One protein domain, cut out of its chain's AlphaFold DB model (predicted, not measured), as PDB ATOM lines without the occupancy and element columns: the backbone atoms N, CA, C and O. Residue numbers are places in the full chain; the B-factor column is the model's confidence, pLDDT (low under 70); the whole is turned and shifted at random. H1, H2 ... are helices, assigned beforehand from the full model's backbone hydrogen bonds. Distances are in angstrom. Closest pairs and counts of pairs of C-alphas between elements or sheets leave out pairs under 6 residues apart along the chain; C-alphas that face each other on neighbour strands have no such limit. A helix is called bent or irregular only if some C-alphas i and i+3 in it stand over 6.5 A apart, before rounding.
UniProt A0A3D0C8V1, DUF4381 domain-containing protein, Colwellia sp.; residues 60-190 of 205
ATOM      1  N   TYR A  60     193.661 239.751 326.696       89.94
ATOM      2  CA  TYR A  60     194.821 240.325 327.389       89.94
ATOM      3  C   TYR A  60     194.969 239.805 328.827       89.94
ATOM      4  O   TYR A  60     196.089 239.630 329.304       89.94
ATOM      5  N   ARG A  61     193.855 239.531 329.528       90.25
ATOM      6  CA  ARG A  61     193.886 238.960 330.886       90.25
ATOM      7  C   ARG A  61     194.444 237.549 330.855       90.25
ATOM      8  O   ARG A  61     195.290 237.204 331.670       90.25
ATOM      9  N   ARG A  62     193.990 236.742 329.894       90.44
ATOM     10  CA  ARG A  62     194.449 235.360 329.721       90.44
ATOM     11  C   ARG A  62     195.928 235.306 329.369       90.44
ATOM     12  O   ARG A  62     196.639 234.491 329.943       90.44
ATOM     13  N   GLU A  63     196.390 236.183 328.483       92.75
ATOM     14  CA  GLU A  63     197.808 236.289 328.131       92.75
ATOM     15  C   GLU A  63     198.660 236.734 329.322       92.75
ATOM     16  O   GLU A  63     199.677 236.108 329.604       92.75
ATOM     17  N   ALA A  64     198.224 237.755 330.068       93.19
ATOM     18  CA  ALA A  64     198.933 238.216 331.261       93.19
ATOM     19  C   ALA A  64     199.014 237.122 332.339       93.19
ATOM     20  O   ALA A  64     200.078 236.907 332.912       93.19
ATOM     21  N   LEU A  65     197.922 236.386 332.581       93.31
ATOM     22  CA  LEU A  65     197.906 235.268 333.530       93.31
ATOM     23  C   LEU A  65     198.743 234.077 333.053       93.31
ATOM     24  O   LEU A  65     199.426 233.458 333.861       93.31
ATOM     25  N   ALA A  66     198.719 233.764 331.755       93.69
ATOM     26  CA  ALA A  66     199.554 232.711 331.186       93.69
ATOM     27  C   ALA A  66     201.043 233.057 331.296       93.69
ATOM     28  O   ALA A  66     201.844 232.192 331.642       93.69
ATOM     29  N   TRP A  67     201.402 234.320 331.056       93.31
ATOM     30  CA  TRP A  67     202.764 234.808 331.241       93.31
ATOM     31  C   TRP A  67     203.179 234.762 332.717       93.31
ATOM     32  O   TRP A  67     204.241 234.235 333.022       93.31
ATOM     33  N   LEU A  68     202.321 235.202 333.648       92.12
ATOM     34  CA  LEU A  68     202.587 235.106 335.093       92.12
ATOM     35  C   LEU A  68     202.757 233.657 335.565       92.12
ATOM     36  O   LEU A  68     203.586 233.394 336.427       92.12
ATOM     37  N   ALA A  69     202.015 232.710 334.985       89.88
ATOM     38  CA  ALA A  69     202.161 231.288 335.294       89.88
ATOM     39  C   ALA A  69     203.470 230.679 334.756       89.88
ATOM     40  O   ALA A  69     203.950 229.688 335.300       89.88
ATOM     41  N   GLN A  70     204.034 231.244 333.683       89.50
ATOM     42  CA  GLN A  70     205.324 230.836 333.110       89.50
ATOM     43  C   GLN A  70     206.510 231.582 333.738       89.50
ATOM     44  O   GLN A  70     207.642 231.114 333.642       89.50
ATOM     45  N   CYS A  71     206.253 232.727 334.372       86.69
ATOM     46  CA  CYS A  71     207.248 233.563 335.024       86.69
ATOM     47  C   CYS A  71     207.928 232.791 336.160       86.69
ATOM     48  O   CYS A  71     207.300 232.435 337.158       86.69
ATOM     49  N   SER A  72     209.235 232.566 336.029       83.31
ATOM     50  CA  SER A  72     210.032 231.979 337.100       83.31
ATOM     51  C   SER A  72     210.587 233.084 337.990       83.31
ATOM     52  O   SER A  72     211.389 233.900 337.544       83.31
ATOM     53  N   LEU A  73     210.218 233.086 339.274       82.31
ATOM     54  CA  LEU A  73     210.772 234.028 340.259       82.31
ATOM     55  C   LEU A  73     212.279 233.815 340.513       82.31
ATOM     56  O   LEU A  73     212.917 234.640 341.157       82.31
ATOM     57  N   THR A  74     212.867 232.736 339.982       81.25
ATOM     58  CA  THR A  74     214.315 232.472 340.011       81.25
ATOM     59  C   THR A  74     215.069 233.161 338.867       81.25
ATOM     60  O   THR A  74     216.296 233.222 338.893       81.25
ATOM     61  N   ASN A  75     214.374 233.658 337.842       85.62
ATOM     62  CA  ASN A  75     215.000 234.301 336.692       85.62
ATOM     63  C   ASN A  75     214.953 235.828 336.836       85.62
ATOM     64  O   ASN A  75     213.881 236.420 336.952       85.62
ATOM     65  N   GLU A  76     216.118 236.476 336.796       86.31
ATOM     66  CA  GLU A  76     216.214 237.932 336.926       86.31
ATOM     67  C   GLU A  76     215.451 238.681 335.830       86.31
ATOM     68  O   GLU A  76     214.860 239.723 336.108       86.31
ATOM     69  N   GLU A  77     215.463 238.171 334.596       86.56
ATOM     70  CA  GLU A  77     214.814 238.849 333.472       86.56
ATOM     71  C   GLU A  77     213.294 238.869 333.652       86.56
ATOM     72  O   GLU A  77     212.680 239.932 333.595       86.56
ATOM     73  N   ASP A  78     212.695 237.722 333.971       87.12
ATOM     74  CA  ASP A  78     211.244 237.600 334.141       87.12
ATOM     75  C   ASP A  78     210.746 238.493 335.288       87.12
ATOM     76  O   ASP A  78     209.760 239.221 335.150       87.12
ATOM     77  N   VAL A  79     211.492 238.522 336.395       88.31
ATOM     78  CA  VAL A  79     211.186 239.369 337.554       88.31
ATOM     79  C   VAL A  79     211.212 240.858 337.182       88.31
ATOM     80  O   VAL A  79     210.305 241.598 337.564       88.31
ATOM     81  N   ARG A  80     212.184 241.318 336.380       89.94
ATOM     82  CA  ARG A  80     212.268 242.727 335.933       89.94
ATOM     83  C   ARG A  80     211.088 243.149 335.062       89.94
ATOM     84  O   ARG A  80     210.738 244.329 335.053       89.94
ATOM     85  N   GLN A  81     210.469 242.212 334.350       90.12
ATOM     86  CA  GLN A  81     209.345 242.491 333.455       90.12
ATOM     87  C   GLN A  81     207.999 242.613 334.194       90.12
ATOM     88  O   GLN A  81     207.046 243.135 333.616       90.12
ATOM     89  N   LEU A  82     207.902 242.216 335.472       90.75
ATOM     90  CA  LEU A  82     206.651 242.276 336.251       90.75
ATOM     91  C   LEU A  82     205.988 243.672 336.274       90.75
ATOM     92  O   LEU A  82     204.787 243.762 335.991       90.75
ATOM     93  N   PRO A  83     206.706 244.784 336.550       91.00
ATOM     94  CA  PRO A  83     206.095 246.113 336.574       91.00
ATOM     95  C   PRO A  83     205.661 246.570 335.175       91.00
ATOM     96  O   PRO A  83     204.626 247.225 335.024       91.00
ATOM     97  N   ALA A  84     206.429 246.200 334.142       91.44
ATOM     98  CA  ALA A  84     206.113 246.508 332.752       91.44
ATOM     99  C   ALA A  84     204.864 245.750 332.280       91.44
ATOM    100  O   ALA A  84     203.987 246.350 331.651       91.44
ATOM    101  N   LEU A  85     204.743 244.467 332.643       92.75
ATOM    102  CA  LEU A  85     203.558 243.655 332.387       92.75
ATOM    103  C   LEU A  85     202.325 244.307 333.006       92.75
ATOM    104  O   LEU A  85     201.365 244.572 332.289       92.75
ATOM    105  N   LEU A  86     202.365 244.627 334.305       92.50
ATOM    106  CA  LEU A  86     201.228 245.225 335.004       92.50
ATOM    107  C   LEU A  86     200.779 246.535 334.343       92.50
ATOM    108  O   LEU A  86     199.585 246.748 334.122       92.50
ATOM    109  N   ARG A  87     201.729 247.404 333.973       92.69
ATOM    110  CA  ARG A  87     201.421 248.675 333.304       92.69
ATOM    111  C   ARG A  87     200.826 248.452 331.913       92.69
ATOM    112  O   ARG A  87     199.843 249.101 331.562       92.69
ATOM    113  N   LYS A  88     201.355 247.493 331.144       92.31
ATOM    114  CA  LYS A  88     200.785 247.084 329.851       92.31
ATOM    115  C   LYS A  88     199.365 246.539 330.016       92.31
ATOM    116  O   LYS A  88     198.483 246.930 329.256       92.31
ATOM    117  N   THR A  89     199.117 245.697 331.019       92.44
ATOM    118  CA  THR A  89     197.779 245.172 331.317       92.44
ATOM    119  C   THR A  89     196.806 246.297 331.656       92.44
ATOM    120  O   THR A  89     195.693 246.296 331.141       92.44
ATOM    121  N   ALA A  90     197.215 247.285 332.456       91.56
ATOM    122  CA  ALA A  90     196.370 248.433 332.782       91.56
ATOM    123  C   ALA A  90     196.019 249.290 331.555       91.56
ATOM    124  O   ALA A  90     194.874 249.721 331.413       91.56
ATOM    125  N   LEU A  91     196.973 249.493 330.642       90.94
ATOM    126  CA  LEU A  91     196.731 250.196 329.380       90.94
ATOM    127  C   LEU A  91     195.761 249.431 328.472       90.94
ATOM    128  O   LEU A  91     194.797 250.022 327.991       90.94
ATOM    129  N   LEU A  92     195.962 248.122 328.293       90.06
ATOM    130  CA  LEU A  92     195.061 247.282 327.496       90.06
ATOM    131  C   LEU A  92     193.656 247.234 328.103       90.06
ATOM    132  O   LEU A  92     192.670 247.391 327.390       90.06
ATOM    133  N   ALA A  93     193.551 247.111 329.426       87.81
ATOM    134  CA  ALA A  93     192.272 247.156 330.120       87.81
ATOM    135  C   ALA A  93     191.543 248.497 329.904       87.81
ATOM    136  O   ALA A  93     190.319 248.519 329.761       87.81
ATOM    137  N   ASN A  94     192.268 249.619 329.835       86.69
ATOM    138  CA  ASN A  94     191.682 250.918 329.502       86.69
ATOM    139  C   ASN A  94     191.173 250.972 328.049       86.69
ATOM    140  O   ASN A  94     190.096 251.510 327.798       86.69
ATOM    141  N   GLU A  95     191.915 250.394 327.101       83.25
ATOM    142  CA  GLU A  95     191.517 250.337 325.689       83.25
ATOM    143  C   GLU A  95     190.285 249.460 325.459       83.25
ATOM    144  O   GLU A  95     189.407 249.842 324.687       83.25
ATOM    145  N   VAL A  96     190.184 248.326 326.156       80.69
ATOM    146  CA  VAL A  96     189.028 247.424 326.066       80.69
ATOM    147  C   VAL A  96     187.740 248.105 326.532       80.69
ATOM    148  O   VAL A  96     186.732 248.027 325.836       80.69
ATOM    149  N   ASN A  97     187.782 248.888 327.616       72.62
ATOM    150  CA  ASN A  97     186.611 249.650 328.080       72.62
ATOM    151  C   ASN A  97     186.079 250.671 327.055       72.62
ATOM    152  O   ASN A  97     184.969 251.174 327.217       72.62
ATOM    153  N   ARG A  98     186.845 251.003 326.005       67.44
ATOM    154  CA  ARG A  98     186.392 251.878 324.913       67.44
ATOM    155  C   ARG A  98     185.387 251.193 323.978       67.44
ATOM    156  O   ARG A  98     184.657 251.899 323.292       67.44
ATOM    157  N   LEU A  99     185.397 249.860 323.896       63.44
ATOM    158  CA  LEU A  99     184.659 249.088 322.887       63.44
ATOM    159  C   LEU A  99     183.268 248.630 323.354       63.44
ATOM    160  O   LEU A  99     182.406 248.412 322.505       63.44
ATOM    161  N   ASP A 100     183.043 248.529 324.665       59.88
ATOM    162  CA  ASP A 100     181.825 247.928 325.232       59.88
ATOM    163  C   ASP A 100     180.611 248.874 325.283       59.88
ATOM    164  O   ASP A 100     179.493 248.430 325.551       59.88
ATOM    165  N   ASP A 101     180.784 250.175 325.025       55.06
ATOM    166  CA  ASP A 101     179.710 251.154 325.216       55.06
ATOM    167  C   ASP A 101     179.024 251.547 323.895       55.06
ATOM    168  O   ASP A 101     179.620 252.143 322.997       55.06
ATOM    169  N   HIS A 102     177.727 251.237 323.788       55.00
ATOM    170  CA  HIS A 102     176.846 251.723 322.718       55.00
ATOM    171  C   HIS A 102     176.534 253.228 322.849       55.00
ATOM    172  O   HIS A 102     175.938 253.820 321.947       55.00
ATOM    173  N   LEU A 103     176.912 253.841 323.974       53.25
ATOM    174  CA  LEU A 103     176.830 255.273 324.221       53.25
ATOM    175  C   LEU A 103     178.159 255.935 323.814       53.25
ATOM    176  O   LEU A 103     179.212 255.347 324.059       53.25
ATOM    177  N   PRO A 104     178.171 257.150 323.230       52.16
ATOM    178  CA  PRO A 104     179.408 257.855 322.907       52.16
ATOM    179  C   PRO A 104     180.131 258.271 324.197       52.16
ATOM    180  O   PRO A 104     180.071 259.424 324.613       52.16
ATOM    181  N   LYS A 105     180.827 257.334 324.850       56.38
ATOM    182  CA  LYS A 105     181.819 257.655 325.869       56.38
ATOM    183  C   LYS A 105     182.934 258.415 325.175       56.38
ATOM    184  O   LYS A 105     183.592 257.928 324.256       56.38
ATOM    185  N   ASN A 106     183.070 259.662 325.589       56.44
ATOM    186  CA  ASN A 106     183.934 260.671 325.007       56.44
ATOM    187  C   ASN A 106     185.337 260.070 324.845       56.44
ATOM    188  O   ASN A 106     185.956 259.724 325.845       56.44
ATOM    189  N   VAL A 107     185.877 259.995 323.624       66.31
ATOM    190  CA  VAL A 107     187.280 259.597 323.351       66.31
ATOM    191  C   VAL A 107     188.266 260.272 324.323       66.31
ATOM    192  O   VAL A 107     189.280 259.698 324.708       66.31
ATOM    193  N   SER A 108     187.907 261.471 324.789       69.75
ATOM    194  CA  SER A 108     188.569 262.221 325.852       69.75
ATOM    195  C   SER A 108     188.785 261.454 327.170       69.75
ATOM    196  O   SER A 108     189.865 261.593 327.734       69.75
ATOM    197  N   THR A 109     187.847 260.641 327.676       75.88
ATOM    198  CA  THR A 109     188.012 259.950 328.976       75.88
ATOM    199  C   THR A 109     189.022 258.809 328.897       75.88
ATOM    200  O   THR A 109     189.862 258.675 329.783       75.88
ATOM    201  N   VAL A 110     189.000 258.035 327.808       78.38
ATOM    202  CA  VAL A 110     189.964 256.947 327.574       78.38
ATOM    203  C   VAL A 110     191.369 257.511 327.387       78.38
ATOM    204  O   VAL A 110     192.316 257.001 327.990       78.38
ATOM    205  N   SER A 111     191.505 258.583 326.600       81.19
ATOM    206  CA  SER A 111     192.784 259.277 326.420       81.19
ATOM    207  C   SER A 111     193.300 259.866 327.731       81.19
ATOM    208  O   SER A 111     194.465 259.666 328.057       81.19
ATOM    209  N   LYS A 112     192.426 260.501 328.523       84.19
ATOM    210  CA  LYS A 112     192.789 261.062 329.827       84.19
ATOM    211  C   LYS A 112     193.267 259.984 330.801       84.19
ATOM    212  O   LYS A 112     194.310 260.141 331.415       84.19
ATOM    213  N   ARG A 113     192.561 258.852 330.905       85.69
ATOM    214  CA  ARG A 113     192.985 257.752 331.787       85.69
ATOM    215  C   ARG A 113     194.304 257.129 331.331       85.69
ATOM    216  O   ARG A 113     195.114 256.728 332.156       85.69
ATOM    217  N   ARG A 114     194.536 257.043 330.017       87.50
ATOM    218  CA  ARG A 114     195.824 256.593 329.475       87.50
ATOM    219  C   ARG A 114     196.954 257.530 329.898       87.50
ATOM    220  O   ARG A 114     197.987 257.032 330.329       87.50
ATOM    221  N   GLU A 115     196.743 258.839 329.787       87.69
ATOM    222  CA  GLU A 115     197.692 259.867 330.226       87.69
ATOM    223  C   GLU A 115     197.969 259.746 331.732       87.69
ATOM    224  O   GLU A 115     199.122 259.573 332.125       87.69
ATOM    225  N   GLU A 116     196.915 259.647 332.551       89.31
ATOM    226  CA  GLU A 116     197.016 259.392 333.993       89.31
ATOM    227  C   GLU A 116     197.857 258.134 334.283       89.31
ATOM    228  O   GLU A 116     198.831 258.198 335.030       89.31
ATOM    229  N   ILE A 117     197.561 256.992 333.647       89.00
ATOM    230  CA  ILE A 117     198.334 255.749 333.830       89.00
ATOM    231  C   ILE A 117     199.807 255.957 333.471       89.00
ATOM    232  O   ILE A 117     200.670 255.417 334.160       89.00
ATOM    233  N   THR A 118     200.117 256.710 332.410       87.38
ATOM    234  CA  THR A 118     201.503 256.948 331.984       87.38
ATOM    235  C   THR A 118     202.273 257.910 332.883       87.38
ATOM    236  O   THR A 118     203.489 257.749 332.993       87.38
ATOM    237  N   GLU A 119     201.597 258.834 333.560       90.88
ATOM    238  CA  GLU A 119     202.215 259.807 334.469       90.88
ATOM    239  C   GLU A 119     202.427 259.254 335.885       90.88
ATOM    240  O   GLU A 119     203.386 259.617 336.568       90.88
ATOM    241  N   LEU A 120     201.562 258.340 336.337       90.81
ATOM    242  CA  LEU A 120     201.620 257.795 337.692       90.81
ATOM    243  C   LEU A 120     202.899 256.979 337.931       90.81
ATOM    244  O   LEU A 120     203.217 256.044 337.187       90.81
ATOM    245  N   THR A 121     203.599 257.294 339.023       86.25
ATOM    246  CA  THR A 121     204.831 256.623 339.479       86.25
ATOM    247  C   THR A 121     204.841 256.456 341.005       86.25
ATOM    248  O   THR A 121     204.172 257.199 341.733       86.25
ATOM    249  N   GLY A 122     205.564 255.451 341.512       85.75
ATOM    250  CA  GLY A 122     205.694 255.213 342.958       85.75
ATOM    251  C   GLY A 122     204.368 255.028 343.677       85.75
ATOM    252  O   GLY A 122     203.468 254.336 343.198       85.75
ATOM    253  N   LYS A 123     204.236 255.697 344.822       86.25
ATOM    254  CA  LYS A 123     203.048 255.661 345.675       86.25
ATOM    255  C   LYS A 123     201.749 255.999 344.961       86.25
ATOM    256  O   LYS A 123     200.712 255.395 345.239       86.25
ATOM    257  N   SER A 124     201.795 256.967 344.045       88.12
ATOM    258  CA  SER A 124     200.612 257.389 343.291       88.12
ATOM    259  C   SER A 124     200.094 256.260 342.397       88.12
ATOM    260  O   SER A 124     198.890 256.016 342.348       88.12
ATOM    261  N   TRP A 125     201.010 255.503 341.786       91.75
ATOM    262  CA  TRP A 125     200.695 254.324 340.989       91.75
ATOM    263  C   TRP A 125     200.132 253.182 341.843       91.75
ATOM    264  O   TRP A 125     199.081 252.640 341.511       91.75
ATOM    265  N   ALA A 126     200.753 252.871 342.985       90.19
ATOM    266  CA  ALA A 126     200.246 251.847 343.905       90.19
ATOM    267  C   ALA A 126     198.833 252.173 344.429       90.19
ATOM    268  O   ALA A 126     197.949 251.322 344.432       90.19
ATOM    269  N   THR A 127     198.590 253.435 344.796       90.12
ATOM    270  CA  THR A 127     197.271 253.895 345.268       90.12
ATOM    271  C   THR A 127     196.216 253.824 344.161       90.12
ATOM    272  O   THR A 127     195.052 253.516 344.417       90.12
ATOM    273  N   TRP A 128     196.606 254.122 342.920       91.62
ATOM    274  CA  TRP A 128     195.723 253.997 341.765       91.62
ATOM    275  C   TRP A 128     195.332 252.536 341.517       91.62
ATOM    276  O   TRP A 128     194.151 252.251 341.325       91.62
ATOM    277  N   LEU A 129     196.285 251.603 341.600       91.25
ATOM    278  CA  LEU A 129     196.007 250.169 341.465       91.25
ATOM    279  C   LEU A 129     194.988 249.688 342.504       91.25
ATOM    280  O   LEU A 129     194.010 249.043 342.122       91.25
ATOM    281  N   ASP A 130     195.169 250.082 343.767       90.38
ATOM    282  CA  ASP A 130     194.265 249.745 344.877       90.38
ATOM    283  C   ASP A 130     192.868 250.351 344.718       90.38
ATOM    284  O   ASP A 130     191.866 249.734 345.074       90.38
ATOM    285  N   ARG A 131     192.759 251.533 344.105       89.94
ATOM    286  CA  ARG A 131     191.455 252.123 343.776       89.94
ATOM    287  C   ARG A 131     190.695 251.303 342.734       89.94
ATOM    288  O   ARG A 131     189.469 251.235 342.787       89.94
ATOM    289  N   HIS A 132     191.409 250.695 341.791       87.69
ATOM    290  CA  HIS A 132     190.824 249.959 340.668       87.69
ATOM    291  C   HIS A 132     190.710 248.445 340.902       87.69
ATOM    292  O   HIS A 132     190.302 247.715 339.995       87.69
ATOM    293  N   CYS A 133     191.010 247.962 342.113       88.25
ATOM    294  CA  CYS A 133     190.805 246.575 342.512       88.25
ATOM    295  C   CYS A 133     190.470 246.478 344.010       88.25
ATOM    296  O   CYS A 133     191.318 246.720 344.860       88.25
ATOM    297  N   LYS A 134     189.246 246.041 344.353       81.38
ATOM    298  CA  LYS A 134     188.735 245.971 345.745       81.38
ATOM    299  C   LYS A 134     189.438 244.949 346.663       81.38
ATOM    300  O   LYS A 134     188.961 244.696 347.763       81.38
ATOM    301  N   GLY A 135     190.545 244.356 346.225       78.25
ATOM    302  CA  GLY A 135     191.322 243.389 346.996       78.25
ATOM    303  C   GLY A 135     192.834 243.525 346.840       78.25
ATOM    304  O   GLY A 135     193.547 242.733 347.449       78.25
ATOM    305  N   SER A 136     193.330 244.487 346.051       85.38
ATOM    306  CA  SER A 136     194.772 244.711 345.977       85.38
ATOM    307  C   SER A 136     195.247 245.599 347.123       85.38
ATOM    308  O   SER A 136     194.530 246.480 347.599       85.38
ATOM    309  N   GLN A 137     196.457 245.316 347.593       85.69
ATOM    310  CA  GLN A 137     197.108 246.000 348.703       85.69
ATOM    311  C   GLN A 137     198.546 246.354 348.303       85.69
ATOM    312  O   GLN A 137     199.518 245.899 348.905       85.69
ATOM    313  N   PHE A 138     198.698 247.153 347.245       84.25
ATOM    314  CA  PHE A 138     200.010 247.627 346.791       84.25
ATOM    315  C   PHE A 138     200.543 248.768 347.664       84.25
ATOM    316  O   PHE A 138     201.750 248.859 347.887       84.25
ATOM    317  N   SER A 139     199.651 249.643 348.140       79.25
ATOM    318  CA  SER A 139     199.983 250.827 348.946       79.25
ATOM    319  C   SER A 139     200.033 250.561 350.451       79.25
ATOM    320  O   SER A 139     200.545 251.391 351.208       79.25
ATOM    321  N   GLN A 140     199.506 249.421 350.909       72.81
ATOM    322  CA  GLN A 140     199.589 249.051 352.315       72.81
ATOM    323  C   GLN A 140     201.006 248.579 352.630       72.81
ATOM    324  O   GLN A 140     201.492 247.589 352.087       72.81
ATOM    325  N   ALA A 141     201.664 249.289 353.544       60.75
ATOM    326  CA  ALA A 141     202.811 248.739 354.239       60.75
ATOM    327  C   ALA A 141     202.296 247.567 355.081       60.75
ATOM    328  O   ALA A 141     201.606 247.780 356.083       60.75
ATOM    329  N   THR A 142     202.581 246.336 354.655       54.94
ATOM    330  CA  THR A 142     202.426 245.160 355.509       54.94
ATOM    331  C   THR A 142     203.091 245.494 356.841       54.94
ATOM    332  O   THR A 142     204.232 245.960 356.852       54.94
ATOM    333  N   GLN A 143     202.353 245.364 357.948       46.34
ATOM    334  CA  GLN A 143     202.862 245.644 359.295       46.34
ATOM    335  C   GLN A 143     204.280 245.062 359.434       46.34
ATOM    336  O   GLN A 143     204.467 243.884 359.119       46.34
ATOM    337  N   PRO A 144     205.284 245.864 359.832       44.81
ATOM    338  CA  PRO A 144     206.668 245.434 359.776       44.81
ATOM    339  C   PRO A 144     206.882 244.312 360.792       44.81
ATOM    340  O   PRO A 144     206.945 244.557 361.994       44.81
ATOM    341  N   ALA A 145     207.007 243.077 360.307       49.19
ATOM    342  CA  ALA A 145     207.577 241.989 361.096       49.19
ATOM    343  C   ALA A 145     209.097 242.193 361.292       49.19
ATOM    344  O   ALA A 145     209.656 241.708 362.273       49.19
ATOM    345  N   SER A 146     209.737 242.972 360.403       51.28
ATOM    346  CA  SER A 146     211.185 243.218 360.367       51.28
ATOM    347  C   SER A 146     211.502 244.648 359.881       51.28
ATOM    348  O   SER A 146     210.786 245.165 359.019       51.28
ATOM    349  N   PRO A 147     212.599 245.282 360.345       52.84
ATOM    350  CA  PRO A 147     213.045 246.610 359.892       52.84
ATOM    351  C   PRO A 147     213.509 246.670 358.420       52.84
ATOM    352  O   PRO A 147     213.738 247.761 357.903       52.84
ATOM    353  N   THR A 148     213.629 245.525 357.739       53.44
ATOM    354  CA  THR A 148     214.024 245.373 356.323       53.44
ATOM    355  C   THR A 148     212.869 245.037 355.377       53.44
ATOM    356  O   THR A 148     213.105 244.873 354.183       53.44
ATOM    357  N   SER A 149     211.625 244.943 355.863       57.44
ATOM    358  CA  SER A 149     210.494 244.534 355.019       57.44
ATOM    359  C   SER A 149     210.243 245.559 353.902       57.44
ATOM    360  O   SER A 149     209.768 246.674 354.138       57.44
ATOM    361  N   LEU A 150     210.613 245.194 352.671       67.25
ATOM    362  CA  LEU A 150     210.401 246.008 351.480       67.25
ATOM    363  C   LEU A 150     208.903 246.053 351.171       67.25
ATOM    364  O   LEU A 150     208.277 245.029 350.916       67.25
ATOM    365  N   SER A 151     208.322 247.252 351.176       76.62
ATOM    366  CA  SER A 151     206.930 247.440 350.756       76.62
ATOM    367  C   SER A 151     206.761 247.105 349.269       76.62
ATOM    368  O   SER A 151     207.635 247.422 348.459       76.62
ATOM    369  N   ASN A 152     205.609 246.532 348.896       80.38
ATOM    370  CA  ASN A 152     205.288 246.169 347.508       80.38
ATOM    371  C   ASN A 152     205.408 247.365 346.544       80.38
ATOM    372  O   ASN A 152     205.880 247.205 345.422       80.38
ATOM    373  N   GLU A 153     205.037 248.571 346.987       85.62
ATOM    374  CA  GLU A 153     205.230 249.830 346.252       85.62
ATOM    375  C   GLU A 153     206.705 250.072 345.875       85.62
ATOM    376  O   GLU A 153     207.044 250.328 344.712       85.62
ATOM    377  N   THR A 154     207.586 250.003 346.873       85.00
ATOM    378  CA  THR A 154     209.023 250.229 346.708       85.00
ATOM    379  C   THR A 154     209.618 249.162 345.806       85.00
ATOM    380  O   THR A 154     210.393 249.476 344.907       85.00
ATOM    381  N   LEU A 155     209.205 247.907 345.992       86.62
ATOM    382  CA  LEU A 155     209.670 246.805 345.165       86.62
ATOM    383  C   LEU A 155     209.236 247.006 343.707       86.62
ATOM    384  O   LEU A 155     210.085 246.978 342.826       86.62
ATOM    385  N   LEU A 156     207.965 247.321 343.447       87.00
ATOM    386  CA  LEU A 156     207.435 247.540 342.097       87.00
ATOM    387  C   LEU A 156     208.165 248.665 341.350       87.00
ATOM    388  O   LEU A 156     208.416 248.543 340.151       87.00
ATOM    389  N   THR A 157     208.527 249.750 342.039       86.44
ATOM    390  CA  THR A 157     209.286 250.846 341.417       86.44
ATOM    391  C   THR A 157     210.748 250.521 341.194       86.44
ATOM    392  O   THR A 157     211.284 250.866 340.146       86.44
ATOM    393  N   GLN A 158     211.403 249.883 342.159       87.31
ATOM    394  CA  GLN A 158     212.840 249.646 342.099       87.31
ATOM    395  C   GLN A 158     213.207 248.446 341.225       87.31
ATOM    396  O   GLN A 158     214.313 248.421 340.692       87.31
ATOM    397  N   LEU A 159     212.299 247.488 341.016       86.50
ATOM    398  CA  LEU A 159     212.593 246.233 340.314       86.50
ATOM    399  C   LEU A 159     213.189 246.430 338.917       86.50
ATOM    400  O   LEU A 159     214.096 245.702 338.525       86.50
ATOM    401  N   ALA A 160     212.720 247.446 338.192       83.44
ATOM    402  CA  ALA A 160     213.215 247.768 336.855       83.44
ATOM    403  C   ALA A 160     214.624 248.394 336.862       83.44
ATOM    404  O   ALA A 160     215.330 248.331 335.857       83.44
ATOM    405  N   TYR A 161     215.040 248.993 337.982       85.12
ATOM    406  CA  TYR A 161     216.277 249.771 338.098       85.12
ATOM    407  C   TYR A 161     217.362 249.088 338.938       85.12
ATOM    408  O   TYR A 161     218.523 249.490 338.863       85.12
ATOM    409  N   ILE A 162     217.021 248.069 339.733       84.12
ATOM    410  CA  ILE A 162     217.995 247.331 340.542       84.12
ATOM    411  C   ILE A 162     218.969 246.597 339.602       84.12
ATOM    412  O   ILE A 162     218.543 245.760 338.805       84.12
ATOM    413  N   PRO A 163     220.284 246.867 339.669       78.50
ATOM    414  CA  PRO A 163     221.246 246.269 338.749       78.50
ATOM    415  C   PRO A 163     221.435 244.767 338.986       78.50
ATOM    416  O   PRO A 163     221.617 244.031 338.022       78.50
ATOM    417  N   ARG A 164     221.338 244.295 340.235       81.00
ATOM    418  CA  ARG A 164     221.464 242.876 340.596       81.00
ATOM    419  C   ARG A 164     220.428 242.497 341.643       81.00
ATOM    420  O   ARG A 164     220.374 243.124 342.699       81.00
ATOM    421  N   LEU A 165     219.625 241.483 341.348       82.00
ATOM    422  CA  LEU A 165     218.559 241.027 342.234       82.00
ATOM    423  C   LEU A 165     219.125 240.055 343.273       82.00
ATOM    424  O   LEU A 165     219.875 239.135 342.945       82.00
ATOM    425  N   ALA A 166     218.766 240.246 344.541       82.50
ATOM    426  CA  ALA A 166     219.166 239.360 345.630       82.50
ATOM    427  C   ALA A 166     218.267 238.110 345.677       82.50
ATOM    428  O   ALA A 166     217.664 237.813 346.699       82.50
ATOM    429  N   LEU A 167     218.186 237.355 344.576       80.44
ATOM    430  CA  LEU A 167     217.321 236.166 344.447       80.44
ATOM    431  C   LEU A 167     217.684 235.015 345.403       80.44
ATOM    432  O   LEU A 167     216.963 234.028 345.493       80.44
ATOM    433  N   ASN A 168     218.809 235.113 346.112       81.56
ATOM    434  CA  ASN A 168     219.219 234.142 347.127       81.56
ATOM    435  C   ASN A 168     218.723 234.519 348.532       81.56
ATOM    436  O   ASN A 168     218.851 233.720 349.457       81.56
ATOM    437  N   ASP A 169     218.204 235.736 348.704       85.56
ATOM    438  CA  ASP A 169     217.671 236.220 349.969       85.56
ATOM    439  C   ASP A 169     216.217 235.755 350.129       85.56
ATOM    440  O   ASP A 169     215.349 236.035 349.296       85.56
ATOM    441  N   SER A 170     215.947 235.023 351.209       83.75
ATOM    442  CA  SER A 170     214.611 234.524 351.527       83.75
ATOM    443  C   SER A 170     213.606 235.646 351.790       83.75
ATOM    444  O   SER A 170     212.438 235.489 351.437       83.75
ATOM    445  N   GLU A 171     214.032 236.773 352.379       84.31
ATOM    446  CA  GLU A 171     213.136 237.915 352.620       84.31
ATOM    447  C   GLU A 171     212.738 238.570 351.291       84.31
ATOM    448  O   GLU A 171     211.561 238.860 351.061       84.31
ATOM    449  N   PHE A 172     213.704 238.732 350.380       84.31
ATOM    450  CA  PHE A 172     213.466 239.288 349.050       84.31
ATOM    451  C   PHE A 172     212.554 238.391 348.201       84.31
ATOM    452  O   PHE A 172     211.603 238.881 347.595       84.31
ATOM    453  N   ASN A 173     212.790 237.076 348.199       87.12
ATOM    454  CA  ASN A 173     211.940 236.127 347.474       87.12
ATOM    455  C   ASN A 173     210.507 236.100 348.010       87.12
ATOM    456  O   ASN A 173     209.564 236.069 347.222       87.12
ATOM    457  N   ASN A 174     210.319 236.171 349.332       86.94
ATOM    458  CA  ASN A 174     208.978 236.248 349.904       86.94
ATOM    459  C   ASN A 174     208.254 237.536 349.471       86.94
ATOM    460  O   ASN A 174     207.086 237.484 349.085       86.94
ATOM    461  N   ALA A 175     208.954 238.675 349.448       85.88
ATOM    462  CA  ALA A 175     208.401 239.931 348.944       85.88
ATOM    463  C   ALA A 175     208.048 239.860 347.443       85.88
ATOM    464  O   ALA A 175     207.019 240.392 347.025       85.88
ATOM    465  N   LEU A 176     208.850 239.160 346.631       88.50
ATOM    466  CA  LEU A 176     208.548 238.910 345.219       88.50
ATOM    467  C   LEU A 176     207.306 238.038 345.022       88.50
ATOM    468  O   LEU A 176     206.469 238.354 344.174       88.50
ATOM    469  N   GLU A 177     207.163 236.968 345.802       89.06
ATOM    470  CA  GLU A 177     205.969 236.122 345.773       89.06
ATOM    471  C   GLU A 177     204.716 236.923 346.137       89.06
ATOM    472  O   GLU A 177     203.710 236.846 345.428       89.06
ATOM    473  N   GLN A 178     204.790 237.747 347.187       89.06
ATOM    474  CA  GLN A 178     203.701 238.643 347.576       89.06
ATOM    475  C   GLN A 178     203.355 239.631 346.457       89.06
ATOM    476  O   GLN A 178     202.181 239.778 346.113       89.06
ATOM    477  N   LEU A 179     204.353 240.261 345.827       90.12
ATOM    478  CA  LEU A 179     204.111 241.154 344.696       90.12
ATOM    479  C   LEU A 179     203.435 240.412 343.533       90.12
ATOM    480  O   LEU A 179     202.456 240.909 342.976       90.12
ATOM    481  N   CYS A 180     203.923 239.225 343.169       91.19
ATOM    482  CA  CYS A 180     203.359 238.423 342.083       91.19
ATOM    483  C   CYS A 180     201.900 238.026 342.367       91.19
ATOM    484  O   CYS A 180     201.045 238.108 341.479       91.19
ATOM    485  N   GLN A 181     201.578 237.679 343.617       90.88
ATOM    486  CA  GLN A 181     200.206 237.413 344.055       90.88
ATOM    487  C   GLN A 181     199.312 238.650 343.915       90.88
ATOM    488  O   GLN A 181     198.213 238.545 343.372       90.88
ATOM    489  N   GLN A 182     199.787 239.829 344.331       91.19
ATOM    490  CA  GLN A 182     199.042 241.085 344.189       91.19
ATOM    491  C   GLN A 182     198.813 241.455 342.716       91.19
ATOM    492  O   GLN A 182     197.701 241.824 342.337       91.19
ATOM    493  N   ILE A 183     199.830 241.294 341.861       92.62
ATOM    494  CA  ILE A 183     199.710 241.486 340.409       92.62
ATOM    495  C   ILE A 183     198.670 240.522 339.838       92.62
ATOM    496  O   ILE A 183     197.767 240.948 339.122       92.62
ATOM    497  N   THR A 184     198.745 239.240 340.191       93.06
ATOM    498  CA  THR A 184     197.799 238.217 339.726       93.06
ATOM    499  C   THR A 184     196.366 238.553 340.139       93.06
ATOM    500  O   THR A 184     195.460 238.523 339.302       93.06
ATOM    501  N   LEU A 185     196.157 238.936 341.402       92.44
ATOM    502  CA  LEU A 185     194.855 239.344 341.928       92.44
ATOM    503  C   LEU A 185     194.303 240.541 341.148       92.44
ATOM    504  O   LEU A 185     193.146 240.517 340.719       92.44
ATOM    505  N   TRP A 186     195.141 241.550 340.905       93.75
ATOM    506  CA  TRP A 186     194.767 242.737 340.143       93.75
ATOM    507  C   TRP A 186     194.402 242.396 338.691       93.75
ATOM    508  O   TRP A 186     193.349 242.803 338.199       93.75
ATOM    509  N   VAL A 187     195.208 241.582 338.002       92.12
ATOM    510  CA  VAL A 187     194.930 241.141 336.622       92.12
ATOM    511  C   VAL A 187     193.581 240.415 336.533       92.12
ATOM    512  O   VAL A 187     192.845 240.624 335.567       92.12
ATOM    513  N   GLN A 188     193.224 239.622 337.547       91.00
ATOM    514  CA  GLN A 188     191.952 238.894 337.599       91.00
ATOM    515  C   GLN A 188     190.743 239.793 337.895       91.00
ATOM    516  O   GLN A 188     189.695 239.615 337.276       91.00
ATOM    517  N   HIS A 189     190.871 240.743 338.827       89.19
ATOM    518  CA  HIS A 189     189.718 241.429 339.429       89.19
ATOM    519  C   HIS A 189     189.674 242.946 339.207       89.19
ATOM    520  O   HIS A 189     188.831 243.616 339.806       89.19
ATOM    521  N   HIS A 190     190.556 243.521 338.387       89.19
ATOM    522  CA  HIS A 190     190.512 244.958 338.123       89.19
ATOM    523  C   HIS A 190     189.200 245.370 337.445       89.19
ATOM    524  O   HIS A 190     188.689 244.717 336.528       89.19
TER     525      HIS A 190
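What this domain is: This is residues 60 to 190 of the 205 residues of the protein "DUF4381 domain-containing protein" of Colwellia sp. (UniProt A0A3D0C8V1). Picture an elongated body of helices in which the long, kinked H2 runs through the middle, with H1 and H6 side by side with it as a three-helix bundle and H3 folded back along it. The short H5 crosses H2 and H6, and H4 packs on H5; at one end the loop of residues 99 to 104 sticks out. The printed part has 131 residues with six named helices, H1 to H6 in order, and no named strand; its class is all helix. It is compact, with a radius of gyration of the C-alphas of 15.7 A, and spans 52 by 29 by 26 A.

Where its parts are: Find C-alpha 60 at (194.821, 240.325, 327.389); there H1, residues 60 to 70, begins and runs 15.3 A. H2, residues 76 to 96, starts at C-alpha 76 at (216.214, 237.932, 336.926) and covers 30.8 A. It is irregular, with C-alphas 80 and 83 7.1 A apart, and has a kink of 37 degrees near residue 84. Next come H3, residues 107 to 119, 18.6 A; H4, residues 122 to 131, 14.6 A; and H5, residues 152 to 158, 9.9 A. H6, residues 170 to 189, runs 28.5 A to C-alpha 189 at (189.718, 241.429, 339.429).

How they stand to each other: Begin at H1, which touches residues 85 to 93 of H2 at a shallow tilt of 13 degrees, opposite ways, a hairpin; the closest C-alphas, of Tyr 60 and Thr 89, are 6.9 A apart. H1 also touches H6, closest at the C-alphas of Arg 61 and Val 187, 6.2 A. H2, the hub, touches H6 at 17 degrees, the same way, with Leu 86 and Ile 183 closest, their C-alphas 6.7 A apart. H2 and H3 form a hairpin, with the C-alphas of Leu 91 and Arg 114 closest at 6.5 A. H4 and H5 form another, with the C-alphas of Gly 122 and Thr 157 closest at 5.9 A. H5 touches H6, about perpendicular at 76 degrees, with the C-alphas of Asn 152 and Leu 179 closest at 5.9 A. H3 and H6 are apart. Every O i to N i+4 pair is within hydrogen-bond range in H1, H3, H4, H5 and H6; in H2, 14 of 17 are.

The domain as a whole: The two C-alphas farthest apart, of Leu 103 and Asn 168, stand 52.6 A from each other. The printed part has no cut. The links H4 to H5, 20 residues, and H5 to H6, 11 residues, are long. The mean pLDDT of the printed part is 82.3; look for values under 70 at residues 98 to 108 and 141 to 150.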